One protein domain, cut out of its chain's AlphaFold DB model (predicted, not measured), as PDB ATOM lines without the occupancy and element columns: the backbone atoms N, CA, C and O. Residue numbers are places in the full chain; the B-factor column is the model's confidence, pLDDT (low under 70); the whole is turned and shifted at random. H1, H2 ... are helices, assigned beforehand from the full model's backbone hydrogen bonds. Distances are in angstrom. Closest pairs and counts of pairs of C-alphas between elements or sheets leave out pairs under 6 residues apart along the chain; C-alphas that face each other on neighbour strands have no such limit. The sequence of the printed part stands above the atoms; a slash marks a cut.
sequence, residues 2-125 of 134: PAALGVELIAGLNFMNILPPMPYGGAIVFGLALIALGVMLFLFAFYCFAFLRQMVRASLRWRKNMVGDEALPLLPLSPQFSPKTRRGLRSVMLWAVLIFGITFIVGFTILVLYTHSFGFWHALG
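AT A GLANCE: This is residues 2 to 125 of the 134 residues of an uncharacterized protein of bioreactor metagenome (UniProt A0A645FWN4). One very long helix, H2, makes the length of this domain; the short H1 and the long H3 pack on the first part of H2, each forming a helical hairpin with it. Past that part H2 runs on as a long arm, and residues 68 to 82 fold back from its far end to H3, where residues 82 to 88 stick out; the small H4 follows H3 at the other end of the domain. The printed part has 124 residues with four named helices, H1, H2, H3 and H4 in chain order, and no named strand, in the class all helix. It is extended, with a radius of gyration of the C-alphas of 21.8 A, and its outline is a rod spanning 72 by 28 by 25 A.

IN THESE COORDINATES: Find C-alpha 24 at (16.230, 45.260, 151.501); from there H2 runs through residues 24 to 67, 64.5 A from first to last C-alpha, and ends at C-alpha 67 at (-19.544, -4.234, 172.153). H3 takes residues 83 to 115 and is 47.3 A long. Look before H2 for H1, residues 2 to 11, 14.3 A long, which begins at C-alpha 2 at (7.587, 29.984, 155.406). H4 is residues 120 to 123, 4.9 A long.

HOW THE PARTS SIT: Start at H2, which touches H3 with its residues 25 to 43 alone. The closest C-alphas of the two are those of Ala 33 and Phe 100, 4.7 A apart. This hairpin has a shallow tilt of 34.6 degrees, only just short of steep, and its helices run opposite ways. H2 touches H1 with its residues 24 to 39 alone, and the closest C-alphas, those of Gly 6 and Gly 31, are 3.7 A apart. This hairpin too runs opposite ways, at a shallow tilt of 20 degrees. H1 and H3 are apart. At residues 111 to 115 alone H3 only just touches H4, only at the corner, with 3 pairs of C-alphas within 8 A; the closest are those of Val 112 and Phe 120, 5.5 A apart. H4 is apart from H1 and H2. In H1 and H3 every O i to N i+4 pair is within hydrogen-bond range, in H2 39 of 40 are, and H4 is too short for such a pair.

THE WHOLE: Look to Asp 69 and His 116 for the two C-alphas farthest apart, 72.6 A. The printed part, residues 2 to 125, has no cut. The links from H1 to H2, 12 residues, and from H2 to H3, 15 residues, are long, and the link from H3 to H4 is tight. The mean pLDDT of the printed part is 90.0, and no printed residue is under 70.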
ATOM      1  N   PRO A   2       7.745  28.521 155.536       85.50
ATOM      2  CA  PRO A   2       7.587  29.984 155.406       85.50
ATOM      3  C   PRO A   2       8.441  30.796 156.387       85.50
ATOM      4  O   PRO A   2       9.085  31.755 155.991       85.50
ATOM      5  N   ALA A   3       8.541  30.355 157.645       88.62
ATOM      6  CA  ALA A   3       9.387  31.029 158.629       88.62
ATOM      7  C   ALA A   3      10.885  30.992 158.276       88.62
ATOM      8  O   ALA A   3      11.582  31.959 158.544       88.62
ATOM      9  N   ALA A   4      11.368  29.912 157.648       88.69
ATOM     10  CA  ALA A   4      12.766  29.812 157.223       88.69
ATOM     11  C   ALA A   4      13.063  30.811 156.097       88.69
ATOM     12  O   ALA A   4      13.985  31.606 156.223       88.69
ATOM     13  N   LEU A   5      12.195  30.865 155.079       87.94
ATOM     14  CA  LEU A   5      12.286  31.850 153.995       87.94
ATOM     15  C   LEU A   5      12.198  33.294 154.514       87.94
ATOM     16  O   LEU A   5      12.881  34.180 154.012       87.94
ATOM     17  N   GLY A   6      11.376  33.540 155.538       88.38
ATOM     18  CA  GLY A   6      11.287  34.854 156.168       88.38
ATOM     19  C   GLY A   6      12.579  35.274 156.874       88.38
ATOM     20  O   GLY A   6      12.995  36.423 156.751       88.38
ATOM     21  N   VAL A   7      13.244  34.343 157.567       89.88
ATOM     22  CA  VAL A   7      14.557  34.591 158.185       89.88
ATOM     23  C   VAL A   7      15.632  34.812 157.123       89.88
ATOM     24  O   VAL A   7      16.430  35.734 157.260       89.88
ATOM     25  N   GLU A   8      15.624  34.018 156.053       88.94
ATOM     26  CA  GLU A   8      16.540  34.167 154.917       88.94
ATOM     27  C   GLU A   8      16.413  35.548 154.259       88.94
ATOM     28  O   GLU A   8      17.426  36.212 154.043       88.94
ATOM     29  N   LEU A   9      15.182  36.033 154.044       86.94
ATOM     30  CA  LEU A   9      14.919  37.373 153.499       86.94
ATOM     31  C   LEU A   9      15.445  38.493 154.392       86.94
ATOM     32  O   LEU A   9      16.019  39.455 153.889       86.94
ATOM     33  N   ILE A  10      15.269  38.370 155.707       89.06
ATOM     34  CA  ILE A  10      15.747  39.378 156.661       89.06
ATOM     35  C   ILE A  10      17.276  39.371 156.733       89.06
ATOM     36  O   ILE A  10      17.896  40.429 156.786       89.06
ATOM     37  N   ALA A  11      17.886  38.189 156.736       87.06
ATOM     38  CA  ALA A  11      19.329  38.037 156.864       87.06
ATOM     39  C   ALA A  11      20.086  38.245 155.538       87.06
ATOM     40  O   ALA A  11      21.315  38.279 155.544       87.06
ATOM     41  N   GLY A  12      19.378  38.355 154.407       81.69
ATOM     42  CA  GLY A  12      19.985  38.404 153.074       81.69
ATOM     43  C   GLY A  12      20.722  37.111 152.704       81.69
ATOM     44  O   GLY A  12      21.631  37.129 151.877       81.69
ATOM     45  N   LEU A  13      20.368  35.994 153.343       82.62
ATOM     46  CA  LEU A  13      21.008  34.700 153.135       82.62
ATOM     47  C   LEU A  13      20.259  33.941 152.048       82.62
ATOM     48  O   LEU A  13      19.043  33.819 152.114       82.62
ATOM     49  N   ASN A  14      20.977  33.382 151.078       79.81
ATOM     50  CA  ASN A  14      20.373  32.616 149.991       79.81
ATOM     51  C   ASN A  14      20.926  31.186 149.949       79.81
ATOM     52  O   ASN A  14      21.664  30.818 149.038       79.81
ATOM     53  N   PHE A  15      20.599  30.382 150.965       74.31
ATOM     54  CA  PHE A  15      21.179  29.043 151.136       74.31
ATOM     55  C   PHE A  15      20.897  28.097 149.964       74.31
ATOM     56  O   PHE A  15      21.761  27.314 149.584       74.31
ATOM     57  N   MET A  16      19.694  28.169 149.390       73.38
ATOM     58  CA  MET A  16      19.248  27.270 148.320       73.38
ATOM     59  C   MET A  16      19.237  27.931 146.932       73.38
ATOM     60  O   MET A  16      18.720  27.335 145.991       73.38
ATOM     61  N   ASN A  17      19.749  29.161 146.790       73.00
ATOM     62  CA  ASN A  17      19.553  29.995 145.591       73.00
ATOM     63  C   ASN A  17      18.072  30.162 145.181       73.00
ATOM     64  O   ASN A  17      17.766  30.459 144.030       73.00
ATOM     65  N   ILE A  18      17.147  29.971 146.129       74.75
ATOM     66  CA  ILE A  18      15.699  30.132 145.930       74.75
ATOM     67  C   ILE A  18      15.292  31.590 146.151       74.75
ATOM     68  O   ILE A  18      14.272  32.030 145.621       74.75
ATOM     69  N   LEU A  19      16.061  32.342 146.946       70.12
ATOM     70  CA  LEU A  19      15.685  33.695 147.313       70.12
ATOM     71  C   LEU A  19      15.824  34.629 146.105       70.12
ATOM     72  O   LEU A  19      16.927  34.759 145.561       70.12
ATOM     73  N   PRO A  20      14.735  35.290 145.687       71.38
ATOM     74  CA  PRO A  20      14.796  36.241 144.598       71.38
ATOM     75  C   PRO A  20      15.487  37.534 145.052       71.38
ATOM     76  O   PRO A  20      15.429  37.884 146.237       71.38
ATOM     77  N   PRO A  21      16.095  38.291 144.124       74.94
ATOM     78  CA  PRO A  21      16.601  39.616 144.440       74.94
ATOM     79  C   PRO A  21      15.433  40.498 144.905       74.94
ATOM     80  O   PRO A  21      14.427  40.646 144.212       74.94
ATOM     81  N   MET A  22      15.553  41.073 146.101       79.75
ATOM     82  CA  MET A  22      14.570  41.995 146.666       79.75
ATOM     83  C   MET A  22      15.262  43.256 147.190       79.75
ATOM     84  O   MET A  22      16.363  43.165 147.737       79.75
ATOM     85  N   PRO A  23      14.603  44.427 147.118       87.56
ATOM     86  CA  PRO A  23      15.053  45.599 147.857       87.56
ATOM     87  C   PRO A  23      15.006  45.307 149.361       87.56
ATOM     88  O   PRO A  23      13.999  44.812 149.869       87.56
ATOM     89  N   TYR A  24      16.070  45.650 150.092       85.50
ATOM     90  CA  TYR A  24      16.230  45.260 151.501       85.50
ATOM     91  C   TYR A  24      15.069  45.718 152.404       85.50
ATOM     92  O   TYR A  24      14.588  44.955 153.240       85.50
ATOM     93  N   GLY A  25      14.542  46.929 152.181       85.38
ATOM     94  CA  GLY A  25      13.370  47.424 152.913       85.38
ATOM     95  C   GLY A  25      12.112  46.573 152.692       85.38
ATOM     96  O   GLY A  25      11.391  46.281 153.643       85.38
ATOM     97  N   GLY A  26      11.883  46.112 151.458       88.56
ATOM     98  CA  GLY A  26      10.801  45.177 151.142       88.56
ATOM     99  C   GLY A  26      11.062  43.779 151.709       88.56
ATOM    100  O   GLY A  26      10.149  43.167 152.260       88.56
ATOM    101  N   ALA A  27      12.311  43.311 151.651       89.56
ATOM    102  CA  ALA A  27      12.722  42.001 152.151       89.56
ATOM    103  C   ALA A  27      12.486  41.845 153.661       89.56
ATOM    104  O   ALA A  27      11.935  40.832 154.086       89.56
ATOM    105  N   ILE A  28      12.812  42.860 154.473       92.81
ATOM    106  CA  ILE A  28      12.578  42.813 155.927       92.81
ATOM    107  C   ILE A  28      11.083  42.692 156.235       92.81
ATOM    108  O   ILE A  28      10.660  41.819 156.997       92.81
ATOM    109  N   VAL A  29      10.275  43.576 155.647       94.44
ATOM    110  CA  VAL A  29       8.843  43.654 155.953       94.44
ATOM    111  C   VAL A  29       8.119  42.402 155.459       94.44
ATOM    112  O   VAL A  29       7.316  41.817 156.188       94.44
ATOM    113  N   PHE A  30       8.443  41.941 154.251       90.88
ATOM    114  CA  PHE A  30       7.869  40.722 153.694       90.88
ATOM    115  C   PHE A  30       8.372  39.466 154.427       90.88
ATOM    116  O   PHE A  30       7.607  38.526 154.646       90.88
ATOM    117  N   GLY A  31       9.621  39.464 154.899       92.56
ATOM    118  CA  GLY A  31      10.180  38.398 155.729       92.56
ATOM    119  C   GLY A  31       9.456  38.250 157.071       92.56
ATOM    120  O   GLY A  31       9.108  37.134 157.464       92.56
ATOM    121  N   LEU A  32       9.124  39.363 157.735       95.75
ATOM    122  CA  LEU A  32       8.287  39.358 158.943       95.75
ATOM    123  C   LEU A  32       6.893  38.774 158.676       95.75
ATOM    124  O   LEU A  32       6.397  37.981 159.484       95.75
ATOM    125  N   ALA A  33       6.292  39.097 157.527       96.06
ATOM    126  CA  ALA A  33       5.019  38.509 157.116       96.06
ATOM    127  C   ALA A  33       5.134  36.980 156.971       96.06
ATOM    128  O   ALA A  33       4.301  36.239 157.495       96.06
ATOM    129  N   LEU A  34       6.197  36.477 156.336       94.56
ATOM    130  CA  LEU A  34       6.415  35.035 156.174       94.56
ATOM    131  C   LEU A  34       6.666  34.302 157.501       94.56
ATOM    132  O   LEU A  34       6.207  33.166 157.671       94.56
ATOM    133  N   ILE A  35       7.339  34.940 158.464       96.12
ATOM    134  CA  ILE A  35       7.499  34.394 159.821       96.12
ATOM    135  C   ILE A  35       6.140  34.292 160.515       96.12
ATOM    136  O   ILE A  35       5.793  33.219 161.020       96.12
ATOM    137  N   ALA A  36       5.343  35.364 160.494       96.75
ATOM    138  CA  ALA A  36       4.004  35.370 161.080       96.75
ATOM    139  C   ALA A  36       3.094  34.308 160.435       96.75
ATOM    140  O   ALA A  36       2.413  33.558 161.140       96.75
ATOM    141  N   LEU A  37       3.155  34.161 159.108       96.81
ATOM    142  CA  LEU A  37       2.476  33.094 158.370       96.81
ATOM    143  C   LEU A  37       2.934  31.699 158.815       96.81
ATOM    144  O   LEU A  37       2.106  30.811 159.023       96.81
ATOM    145  N   GLY A  38       4.238  31.506 159.012       96.81
ATOM    146  CA  GLY A  38       4.796  30.262 159.537       96.81
ATOM    147  C   GLY A  38       4.236  29.897 160.913       96.81
ATOM    148  O   GLY A  38       3.863  28.743 161.134       96.81
ATOM    149  N   VAL A  39       4.103  30.880 161.811       96.69
ATOM    150  CA  VAL A  39       3.480  30.694 163.131       96.69
ATOM    151  C   VAL A  39       2.007  30.300 162.998       96.69
ATOM    152  O   VAL A  39       1.577  29.343 163.644       96.69
ATOM    153  N   MET A  40       1.239  30.977 162.138       96.75
ATOM    154  CA  MET A  40      -0.173  30.640 161.907       96.75
ATOM    155  C   MET A  40      -0.342  29.206 161.398       96.75
ATOM    156  O   MET A  40      -1.167  28.460 161.926       96.75
ATOM    157  N   LEU A  41       0.465  28.794 160.417       96.50
ATOM    158  CA  LEU A  41       0.418  27.442 159.857       96.50
ATOM    159  C   LEU A  41       0.801  26.381 160.888       96.50
ATOM    160  O   LEU A  41       0.160  25.334 160.949       96.50
ATOM    161  N   PHE A  42       1.798  26.656 161.731       95.94
ATOM    162  CA  PHE A  42       2.159  25.761 162.827       95.94
ATOM    163  C   PHE A  42       1.004  25.594 163.824       95.94
ATOM    164  O   PHE A  42       0.647  24.468 164.172       95.94
ATOM    165  N   LEU A  43       0.381  26.697 164.254       95.94
ATOM    166  CA  LEU A  43      -0.761  26.650 165.171       95.94
ATOM    167  C   LEU A  43      -1.964  25.932 164.557       95.94
ATOM    168  O   LEU A  43      -2.641  25.167 165.247       95.94
ATOM    169  N   PHE A  44      -2.216  26.151 163.267       94.31
ATOM    170  CA  PHE A  44      -3.268  25.463 162.531       94.31
ATOM    171  C   PHE A  44      -3.001  23.956 162.457       94.31
ATOM    172  O   PHE A  44      -3.859  23.162 162.839       94.31
ATOM    173  N   ALA A  45      -1.787  23.549 162.078       95.88
ATOM    174  CA  ALA A  45      -1.388  22.144 162.041       95.88
ATOM    175  C   ALA A  45      -1.499  21.479 163.423       95.88
ATOM    176  O   ALA A  45      -2.027  20.372 163.544       95.88
ATOM    177  N   PHE A  46      -1.070  22.174 164.479       95.19
ATOM    178  CA  PHE A  46      -1.215  21.704 165.855       95.19
ATOM    179  C   PHE A  46      -2.688  21.491 166.235       95.19
ATOM    180  O   PHE A  46      -3.037  20.469 166.833       95.19
ATOM    181  N   TYR A  47      -3.568  22.424 165.861       93.81
ATOM    182  CA  TYR A  47      -5.006  22.290 166.084       93.81
ATOM    183  C   TYR A  47      -5.591  21.093 165.320       93.81
ATOM    184  O   TYR A  47      -6.306  20.285 165.915       93.81
ATOM    185  N   CYS A  48      -5.246  20.932 164.038       94.19
ATOM    186  CA  CYS A  48      -5.669  19.794 163.218       94.19
ATOM    187  C   CYS A  48      -5.219  18.459 163.822       94.19
ATOM    188  O   CYS A  48      -6.011  17.521 163.909       94.19
ATOM    189  N   PHE A  49      -3.981  18.375 164.307       95.19
ATOM    190  CA  PHE A  49      -3.476  17.173 164.965       95.19
ATOM    191  C   PHE A  49      -4.251  16.845 166.249       95.19
ATOM    192  O   PHE A  49      -4.645  15.698 166.476       95.19
ATOM    193  N   ALA A  50      -4.522  17.851 167.086       94.00
ATOM    194  CA  ALA A  50      -5.324  17.670 168.291       94.00
ATOM    195  C   ALA A  50      -6.760  17.223 167.969       94.00
ATOM    196  O   ALA A  50      -7.307  16.364 168.663       94.00
ATOM    197  N   PHE A  51      -7.346  17.768 166.901       93.50
ATOM    198  CA  PHE A  51      -8.661  17.379 166.400       93.50
ATOM    199  C   PHE A  51      -8.676  15.911 165.947       93.50
ATOM    200  O   PHE A  51      -9.494  15.132 166.432       93.50
ATOM    201  N   LEU A  52      -7.712  15.495 165.118       94.31
ATOM    202  CA  LEU A  52      -7.563  14.102 164.681       94.31
ATOM    203  C   LEU A  52      -7.414  13.145 165.867       94.31
ATOM    204  O   LEU A  52      -8.096  12.122 165.942       94.31
ATOM    205  N   ARG A  53      -6.577  13.501 166.848       92.94
ATOM    206  CA  ARG A  53      -6.407  12.705 168.071       92.94
ATOM    207  C   ARG A  53      -7.727  12.546 168.830       92.94
ATOM    208  O   ARG A  53      -7.998  11.466 169.357       92.94
ATOM    209  N   GLN A  54      -8.543  13.596 168.891       93.00
ATOM    210  CA  GLN A  54      -9.849  13.543 169.543       93.00
ATOM    211  C   GLN A  54     -10.843  12.672 168.764       93.00
ATOM    212  O   GLN A  54     -11.530  11.857 169.378       93.00
ATOM    213  N   MET A  55     -10.864  12.761 167.433       91.94
ATOM    214  CA  MET A  55     -11.697  11.900 166.586       91.94
ATOM    215  C   MET A  55     -11.355  10.416 166.749       91.94
ATOM    216  O   MET A  55     -12.246   9.576 166.879       91.94
ATOM    217  N   VAL A  56     -10.065  10.077 166.798       93.12
ATOM    218  CA  VAL A  56      -9.623   8.694 167.034       93.12
ATOM    219  C   VAL A  56     -10.101   8.211 168.406       93.12
ATOM    220  O   VAL A  56     -10.658   7.125 168.525       93.12
ATOM    221  N   ARG A  57      -9.975   9.033 169.454       91.19
ATOM    222  CA  ARG A  57     -10.458   8.674 170.800       91.19
ATOM    223  C   ARG A  57     -11.972   8.491 170.856       91.19
ATOM    224  O   ARG A  57     -12.439   7.522 171.453       91.19
ATOM    225  N   ALA A  58     -12.723   9.401 170.243       90.56
ATOM    226  CA  ALA A  58     -14.178   9.335 170.192       90.56
ATOM    227  C   ALA A  58     -14.654   8.099 169.414       90.56
ATOM    228  O   ALA A  58     -15.529   7.383 169.893       90.56
ATOM    229  N   SER A  59     -14.028   7.789 168.274       90.50
ATOM    230  CA  SER A  59     -14.381   6.607 167.476       90.50
ATOM    231  C   SER A  59     -14.062   5.296 168.198       90.50
ATOM    232  O   SER A  59     -14.890   4.389 168.207       90.50
ATOM    233  N   LEU A  60     -12.915   5.202 168.882       90.56
ATOM    234  CA  LEU A  60     -12.576   4.033 169.698       90.56
ATOM    235  C   LEU A  60     -13.537   3.850 170.886       90.56
ATOM    236  O   LEU A  60     -13.928   2.722 171.175       90.56
ATOM    237  N   ARG A  61     -13.944   4.937 171.561       89.06
ATOM    238  CA  ARG A  61     -14.945   4.900 172.646       89.06
ATOM    239  C   ARG A  61     -16.303   4.430 172.129       89.06
ATOM    240  O   ARG A  61     -16.905   3.554 172.735       89.06
ATOM    241  N   TRP A  62     -16.749   4.979 171.002       88.94
ATOM    242  CA  TRP A  62     -18.005   4.587 170.372       88.94
ATOM    243  C   TRP A  62     -18.019   3.092 170.029       88.94
ATOM    244  O   TRP A  62     -18.950   2.397 170.415       88.94
ATOM    245  N   ARG A  63     -16.941   2.566 169.430       89.94
ATOM    246  CA  ARG A  63     -16.812   1.125 169.144       89.94
ATOM    247  C   ARG A  63     -16.855   0.264 170.406       89.94
ATOM    248  O   ARG A  63     -17.504  -0.771 170.402       89.94
ATOM    249  N   LYS A  64     -16.196   0.688 171.493       88.25
ATOM    250  CA  LYS A  64     -16.250  -0.029 172.780       88.25
ATOM    251  C   LYS A  64     -17.669  -0.086 173.344       88.25
ATOM    252  O   LYS A  64     -18.093  -1.149 173.773       88.25
ATOM    253  N   ASN A  65     -18.406   1.022 173.276       89.06
ATOM    254  CA  ASN A  65     -19.795   1.080 173.732       89.06
ATOM    255  C   ASN A  65     -20.747   0.212 172.897       89.06
ATOM    256  O   ASN A  65     -21.803  -0.151 173.389       89.06
ATOM    257  N   MET A  66     -20.408  -0.101 171.642       87.62
ATOM    258  CA  MET A  66     -21.215  -1.014 170.824       87.62
ATOM    259  C   MET A  66     -21.025  -2.490 171.188       87.62
ATOM    260  O   MET A  66     -21.854  -3.307 170.808       87.62
ATOM    261  N   VAL A  67     -19.917  -2.840 171.851       89.62
ATOM    262  CA  VAL A  67     -19.544  -4.234 172.153       89.62
ATOM    263  C   VAL A  67     -19.706  -4.567 173.643       89.62
ATOM    264  O   VAL A  67     -19.803  -5.737 173.989       89.62
ATOM    265  N   GLY A  68     -19.717  -3.566 174.527       82.69
ATOM    266  CA  GLY A  68     -19.887  -3.754 175.971       82.69
ATOM    267  C   GLY A  68     -21.314  -3.495 176.458       82.69
ATOM    268  O   GLY A  68     -22.037  -2.705 175.860       82.69
ATOM    269  N   ASP A  69     -21.675  -4.104 177.590       76.75
ATOM    270  CA  ASP A  69     -22.972  -3.899 178.259       76.75
ATOM    271  C   ASP A  69     -23.089  -2.531 178.961       76.75
ATOM    272  O   ASP A  69     -24.189  -2.036 179.205       76.75
ATOM    273  N   GLU A  70     -21.962  -1.878 179.272       71.81
ATOM    274  CA  GLU A  70     -21.941  -0.573 179.939       71.81
ATOM    275  C   GLU A  70     -21.751   0.581 178.944       71.81
ATOM    276  O   GLU A  70     -20.679   0.790 178.366       71.81
ATOM    277  N   ALA A  71     -22.796   1.394 178.777       75.88
ATOM    278  CA  ALA A  71     -22.769   2.576 177.924       75.88
ATOM    279  C   ALA A  71     -22.028   3.746 178.603       75.88
ATOM    280  O   ALA A  71     -22.615   4.570 179.305       75.88
ATOM    281  N   LEU A  72     -20.718   3.861 178.364       79.00
ATOM    282  CA  LEU A  72     -19.943   5.029 178.796       79.00
ATOM    283  C   LEU A  72     -20.411   6.301 178.057       79.00
ATOM    284  O   LEU A  72     -20.709   6.238 176.863       79.00
ATOM    285  N   PRO A  73     -20.364   7.498 178.678       83.81
ATOM    286  CA  PRO A  73     -20.755   8.731 177.999       83.81
ATOM    287  C   PRO A  73     -19.865   8.996 176.780       83.81
ATOM    288  O   PRO A  73     -18.653   8.728 176.806       83.81
ATOM    289  N   LEU A  74     -20.479   9.517 175.714       81.94
ATOM    290  CA  LEU A  74     -19.801   9.860 174.466       81.94
ATOM    291  C   LEU A  74     -18.780  10.978 174.700       81.94
ATOM    292  O   LEU A  74     -19.027  11.927 175.444       81.94
ATOM    293  N   LEU A  75     -17.618  10.868 174.053       86.69
ATOM    294  CA  LEU A  75     -16.627  11.939 174.081       86.69
ATOM    295  C   LEU A  75     -17.041  13.068 173.126       86.69
ATOM    296  O   LEU A  75     -17.558  12.787 172.042       86.69
ATOM    297  N   PRO A  76     -16.750  14.334 173.470       87.19
ATOM    298  CA  PRO A  76     -16.971  15.450 172.562       87.19
ATOM    299  C   PRO A  76     -16.081  15.315 171.322       87.19
ATOM    300  O   PRO A  76     -14.916  14.925 171.426       87.19
ATOM    301  N   LEU A  77     -16.610  15.685 170.156       81.25
ATOM    302  CA  LEU A  77     -15.866  15.642 168.892       81.25
ATOM    303  C   LEU A  77     -14.805  16.755 168.805       81.25
ATOM    304  O   LEU A  77     -13.794  16.612 168.125       81.25
ATOM    305  N   SER A  78     -15.018  17.861 169.521       86.00
ATOM    306  CA  SER A  78     -14.082  18.981 169.571       86.00
ATOM    307  C   SER A  78     -12.900  18.701 170.512       86.00
ATOM    308  O   SER A  78     -13.094  18.155 171.606       86.00
ATOM    309  N   PRO A  79     -11.666  19.092 170.132       86.19
ATOM    310  CA  PRO A  79     -10.490  18.919 170.969       86.19
ATOM    311  C   PRO A  79     -10.630  19.729 172.260       86.19
ATOM    312  O   PRO A  79     -10.820  20.947 172.247       86.19
ATOM    313  N   GLN A  80     -10.524  19.033 173.389       86.81
ATOM    314  CA  GLN A  80     -10.643  19.615 174.722       86.81
ATOM    315  C   GLN A  80      -9.266  20.063 175.210       86.81
ATOM    316  O   GLN A  80      -8.496  19.289 175.777       86.81
ATOM    317  N   PHE A  81      -8.937  21.325 174.950       88.50
ATOM    318  CA  PHE A  81      -7.735  21.949 175.495       88.50
ATOM    319  C   PHE A  81      -7.976  22.451 176.918       88.50
ATOM    320  O   PHE A  81      -9.073  22.902 177.249       88.50
ATOM    321  N   SER A  82      -6.918  22.473 177.735       91.69
ATOM    322  CA  SER A  82      -6.981  23.178 179.017       91.69
ATOM    323  C   SER A  82      -7.321  24.664 178.789       91.69
ATOM    324  O   SER A  82      -6.885  25.243 177.782       91.69
ATOM    325  N   PRO A  83      -8.043  25.330 179.710       91.31
ATOM    326  CA  PRO A  83      -8.378  26.746 179.558       91.31
ATOM    327  C   PRO A  83      -7.147  27.639 179.350       91.31
ATOM    328  O   PRO A  83      -7.193  28.587 178.566       91.31
ATOM    329  N   LYS A  84      -6.024  27.311 180.005       93.31
ATOM    330  CA  LYS A  84      -4.745  28.021 179.855       93.31
ATOM    331  C   LYS A  84      -4.196  27.885 178.433       93.31
ATOM    332  O   LYS A  84      -3.896  28.893 177.799       93.31
ATOM    333  N   THR A  85      -4.134  26.658 177.915       92.06
ATOM    334  CA  THR A  85      -3.666  26.367 176.554       92.06
ATOM    335  C   THR A  85      -4.551  27.045 175.511       92.06
ATOM    336  O   THR A  85      -4.042  27.724 174.626       92.06
ATOM    337  N   ARG A  86      -5.880  26.952 175.653       92.44
ATOM    338  CA  ARG A  86      -6.838  27.574 174.726       92.44
ATOM    339  C   ARG A  86      -6.666  29.092 174.640       92.44
ATOM    340  O   ARG A  86      -6.689  29.641 173.542       92.44
ATOM    341  N   ARG A  87      -6.487  29.767 175.784       93.81
ATOM    342  CA  ARG A  87      -6.217  31.215 175.814       93.81
ATOM    343  C   ARG A  87      -4.893  31.547 175.133       93.81
ATOM    344  O   ARG A  87      -4.874  32.439 174.295       93.81
ATOM    345  N   GLY A  88      -3.836  30.787 175.424       95.00
ATOM    346  CA  GLY A  88      -2.527  30.957 174.790       95.00
ATOM    347  C   GLY A  88      -2.587  30.839 173.266       95.00
ATOM    348  O   GLY A  88      -2.199  31.775 172.575       95.00
ATOM    349  N   LEU A  89      -3.150  29.744 172.739       94.19
ATOM    350  CA  LEU A  89      -3.291  29.550 171.289       94.19
ATOM    351  C   LEU A  89      -4.079  30.682 170.632       94.19
ATOM    352  O   LEU A  89      -3.681  31.167 169.578       94.19
ATOM    353  N   ARG A  90      -5.183  31.111 171.252       95.00
ATOM    354  CA  ARG A  90      -5.998  32.205 170.720       95.00
ATOM    355  C   ARG A  90      -5.208  33.507 170.661       95.00
ATOM    356  O   ARG A  90      -5.224  34.160 169.626       95.00
ATOM    357  N   SER A  91      -4.516  33.871 171.738       97.19
ATOM    358  CA  SER A  91      -3.726  35.102 171.778       97.19
ATOM    359  C   SER A  91      -2.607  35.089 170.741       97.19
ATOM    360  O   SER A  91      -2.472  36.055 169.998       97.19
ATOM    361  N   VAL A  92      -1.845  33.994 170.640       97.50
ATOM    362  CA  VAL A  92      -0.758  33.890 169.651       97.50
ATOM    363  C   VAL A  92      -1.312  33.935 168.229       97.50
ATOM    364  O   VAL A  92      -0.759  34.644 167.397       97.50
ATOM    365  N   MET A  93      -2.426  33.250 167.951       96.81
ATOM    366  CA  MET A  93      -3.062  33.296 166.632       96.81
ATOM    367  C   MET A  93      -3.523  34.713 166.272       96.81
ATOM    368  O   MET A  93      -3.264  35.171 165.166       96.81
ATOM    369  N   LEU A  94      -4.165  35.432 167.200       97.69
ATOM    370  CA  LEU A  94      -4.621  36.806 166.958       97.69
ATOM    371  C   LEU A  94      -3.453  37.751 166.662       97.69
ATOM    372  O   LEU A  94      -3.519  38.519 165.705       97.69
ATOM    373  N   TRP A  95      -2.372  37.662 167.440       98.12
ATOM    374  CA  TRP A  95      -1.166  38.445 167.184       98.12
ATOM    375  C   TRP A  95      -0.511  38.076 165.856       98.12
ATOM    376  O   TRP A  95      -0.129  38.969 165.108       98.12
ATOM    377  N   ALA A  96      -0.422  36.786 165.532       96.94
ATOM    378  CA  ALA A  96       0.151  36.331 164.272       96.94
ATOM    379  C   ALA A  96      -0.658  36.839 163.067       96.94
ATOM    380  O   ALA A  96      -0.063  37.336 162.116       96.94
ATOM    381  N   VAL A  97      -1.995  36.798 163.132       97.69
ATOM    382  CA  VAL A  97      -2.882  37.350 162.091       97.69
ATOM    383  C   VAL A  97      -2.695  38.859 161.947       97.69
ATOM    384  O   VAL A  97      -2.590  39.353 160.828       97.69
ATOM    385  N   LEU A  98      -2.630  39.592 163.060       98.25
ATOM    386  CA  LEU A  98      -2.455  41.045 163.044       98.25
ATOM    387  C   LEU A  98      -1.101  41.440 162.449       98.25
ATOM    388  O   LEU A  98      -1.045  42.273 161.545       98.25
ATOM    389  N   ILE A  99      -0.017  40.811 162.916       97.81
ATOM    390  CA  ILE A  99       1.336  41.062 162.410       97.81
ATOM    391  C   ILE A  99       1.402  40.708 160.927       97.81
ATOM    392  O   ILE A  99       1.878  41.522 160.140       97.81
ATOM    393  N   PHE A 100       0.882  39.540 160.533       97.88
ATOM    394  CA  PHE A 100       0.835  39.122 159.135       97.88
ATOM    395  C   PHE A 100       0.075  40.128 158.273       97.88
ATOM    396  O   PHE A 100       0.619  40.585 157.280       97.88
ATOM    397  N   GLY A 101      -1.139  40.518 158.664       97.75
ATOM    398  CA  GLY A 101      -1.960  41.438 157.878       97.75
ATOM    399  C   GLY A 101      -1.274  42.785 157.649       97.75
ATOM    400  O   GLY A 101      -1.185  43.243 156.511       97.75
ATOM    401  N   ILE A 102      -0.727  43.392 158.707       98.12
ATOM    402  CA  ILE A 102      -0.044  44.691 158.609       98.12
ATOM    403  C   ILE A 102       1.223  44.574 157.757       98.12
ATOM    404  O   ILE A 102       1.404  45.327 156.802       98.12
ATOM    405  N   THR A 103       2.101  43.624 158.082       97.12
ATOM    406  CA  THR A 103       3.389  43.471 157.385       97.12
ATOM    407  C   THR A 103       3.208  43.033 155.936       97.12
ATOM    408  O   THR A 103       3.912  43.527 155.064       97.12
ATOM    409  N   PHE A 104       2.221  42.190 155.636       96.00
ATOM    410  CA  PHE A 104       1.913  41.788 154.269       96.00
ATOM    411  C   PHE A 104       1.453  42.977 153.421       96.00
ATOM    412  O   PHE A 104       1.993  43.187 152.340       96.00
ATOM    413  N   ILE A 105       0.518  43.796 153.920       97.00
ATOM    414  CA  ILE A 105       0.019  44.975 153.192       97.00
ATOM    415  C   ILE A 105       1.134  46.001 152.975       97.00
ATOM    416  O   ILE A 105       1.311  46.500 151.861       97.00
ATOM    417  N   VAL A 106       1.911  46.304 154.019       96.62
ATOM    418  CA  VAL A 106       3.014  47.270 153.927       96.62
ATOM    419  C   VAL A 106       4.108  46.752 152.991       96.62
ATOM    420  O   VAL A 106       4.528  47.475 152.092       96.62
ATOM    421  N   GLY A 107       4.528  45.494 153.144       94.25
ATOM    422  CA  GLY A 107       5.554  44.873 152.304       94.25
ATOM    423  C   GLY A 107       5.130  44.796 150.840       94.25
ATOM    424  O   GLY A 107       5.902  45.163 149.959       94.25
ATOM    425  N   PHE A 108       3.878  44.409 150.582       94.06
ATOM    426  CA  PHE A 108       3.293  44.423 149.243       94.06
ATOM    427  C   PHE A 108       3.323  45.830 148.642       94.06
ATOM    428  O   PHE A 108       3.813  46.013 147.532       94.06
ATOM    429  N   THR A 109       2.872  46.839 149.391       94.88
ATOM    430  CA  THR A 109       2.846  48.234 148.925       94.88
ATOM    431  C   THR A 109       4.249  48.743 148.593       94.88
ATOM    432  O   THR A 109       4.449  49.320 147.528       94.88
ATOM    433  N   ILE A 110       5.236  48.485 149.458       93.94
ATOM    434  CA  ILE A 110       6.640  48.857 149.218       93.94
ATOM    435  C   ILE A 110       7.150  48.226 147.917       93.94
ATOM    436  O   ILE A 110       7.766  48.914 147.107       93.94
ATOM    437  N   LEU A 111       6.890  46.935 147.699       92.19
ATOM    438  CA  LEU A 111       7.387  46.211 146.528       92.19
ATOM    439  C   LEU A 111       6.685  46.641 145.233       92.19
ATOM    440  O   LEU A 111       7.338  46.753 144.196       92.19
ATOM    441  N   VAL A 112       5.385  46.937 145.289       93.69
ATOM    442  CA  VAL A 112       4.643  47.487 144.144       93.69
ATOM    443  C   VAL A 112       5.158  48.872 143.770       93.69
ATOM    444  O   VAL A 112       5.378  49.135 142.591       93.69
ATOM    445  N   LEU A 113       5.397  49.742 144.756       92.81
ATOM    446  CA  LEU A 113       5.945  51.077 144.510       92.81
ATOM    447  C   LEU A 113       7.374  51.013 143.965       92.81
ATOM    448  O   LEU A 113       7.697  51.752 143.046       92.81
ATOM    449  N   TYR A 114       8.201  50.109 144.496       91.00
ATOM    450  CA  TYR A 114       9.584  49.928 144.054       91.00
ATOM    451  C   TYR A 114       9.694  49.401 142.618       91.00
ATOM    452  O   TYR A 114      10.614  49.759 141.898       91.00
ATOM    453  N   THR A 115       8.775  48.527 142.204       90.19
ATOM    454  CA  THR A 115       8.813  47.893 140.873       90.19
ATOM    455  C   THR A 115       7.899  48.557 139.847       90.19
ATOM    456  O   THR A 115       7.851  48.110 138.701       90.19
ATOM    457  N   HIS A 116       7.129  49.571 140.256       90.56
ATOM    458  CA  HIS A 116       6.069  50.192 139.459       90.56
ATOM    459  C   HIS A 116       5.065  49.184 138.860       90.56
ATOM    460  O   HIS A 116       4.447  49.436 137.826       90.56
ATOM    461  N   SER A 117       4.886  48.025 139.505       90.31
ATOM    462  CA  SER A 117       4.064  46.922 139.005       90.31
ATOM    463  C   SER A 117       3.362  46.195 140.145       90.31
ATOM    464  O   SER A 117       3.976  45.824 141.142       90.31
ATOM    465  N   PHE A 118       2.066  45.917 139.977       90.19
ATOM    466  CA  PHE A 118       1.326  45.051 140.903       90.19
ATOM    467  C   PHE A 118       1.887  43.624 140.930       90.19
ATOM    468  O   PHE A 118       1.862  42.968 141.968       90.19
ATOM    469  N   GLY A 119       2.433  43.163 139.801       88.94
ATOM    470  CA  GLY A 119       3.161  41.906 139.692       88.94
ATOM    471  C   GLY A 119       4.635  42.083 140.038       88.94
ATOM    472  O   GLY A 119       5.489  41.761 139.218       88.94
ATOM    473  N   PHE A 120       4.960  42.605 141.223       89.75
ATOM    474  CA  PHE A 120       6.353  42.876 141.612       89.75
ATOM    475  C   PHE A 120       7.232  41.615 141.577       89.75
ATOM    476  O   PHE A 120       8.400  41.683 141.216       89.75
ATOM    477  N   TRP A 121       6.672  40.442 141.894       88.81
ATOM    478  CA  TRP A 121       7.370  39.154 141.793       88.81
ATOM    479  C   TRP A 121       7.781  38.855 140.353       88.81
ATOM    480  O   TRP A 121       8.810  38.218 140.116       88.81
ATOM    481  N   HIS A 122       7.001  39.360 139.392       88.31
ATOM    482  CA  HIS A 122       7.378  39.285 138.006       88.31
ATOM    483  C   HIS A 122       8.523  40.248 137.692       88.31
ATOM    484  O   HIS A 122       9.515  39.825 137.116       88.31
ATOM    485  N   ALA A 123       8.431  41.510 138.112       88.88
ATOM    486  CA  ALA A 123       9.483  42.503 137.875       88.88
ATOM    487  C   ALA A 123      10.826  42.141 138.540       88.88
ATOM    488  O   ALA A 123      11.885  42.473 138.015       88.88
ATOM    489  N   LEU A 124      10.790  41.425 139.667       87.62
ATOM    490  CA  LEU A 124      11.966  40.937 140.394       87.62
ATOM    491  C   LEU A 124      12.493  39.582 139.883       87.62
ATOM    492  O   LEU A 124      13.431  39.043 140.465       87.62
ATOM    493  N   GLY A 125      11.907  39.007 138.828       86.19
ATOM    494  CA  GLY A 125      12.446  37.807 138.178       86.19
ATOM    495  C   GLY A 125      12.346  36.516 139.001       86.19
ATOM    496  O   GLY A 125      13.183  35.627 138.855       86.19
TER     497      GLY A 125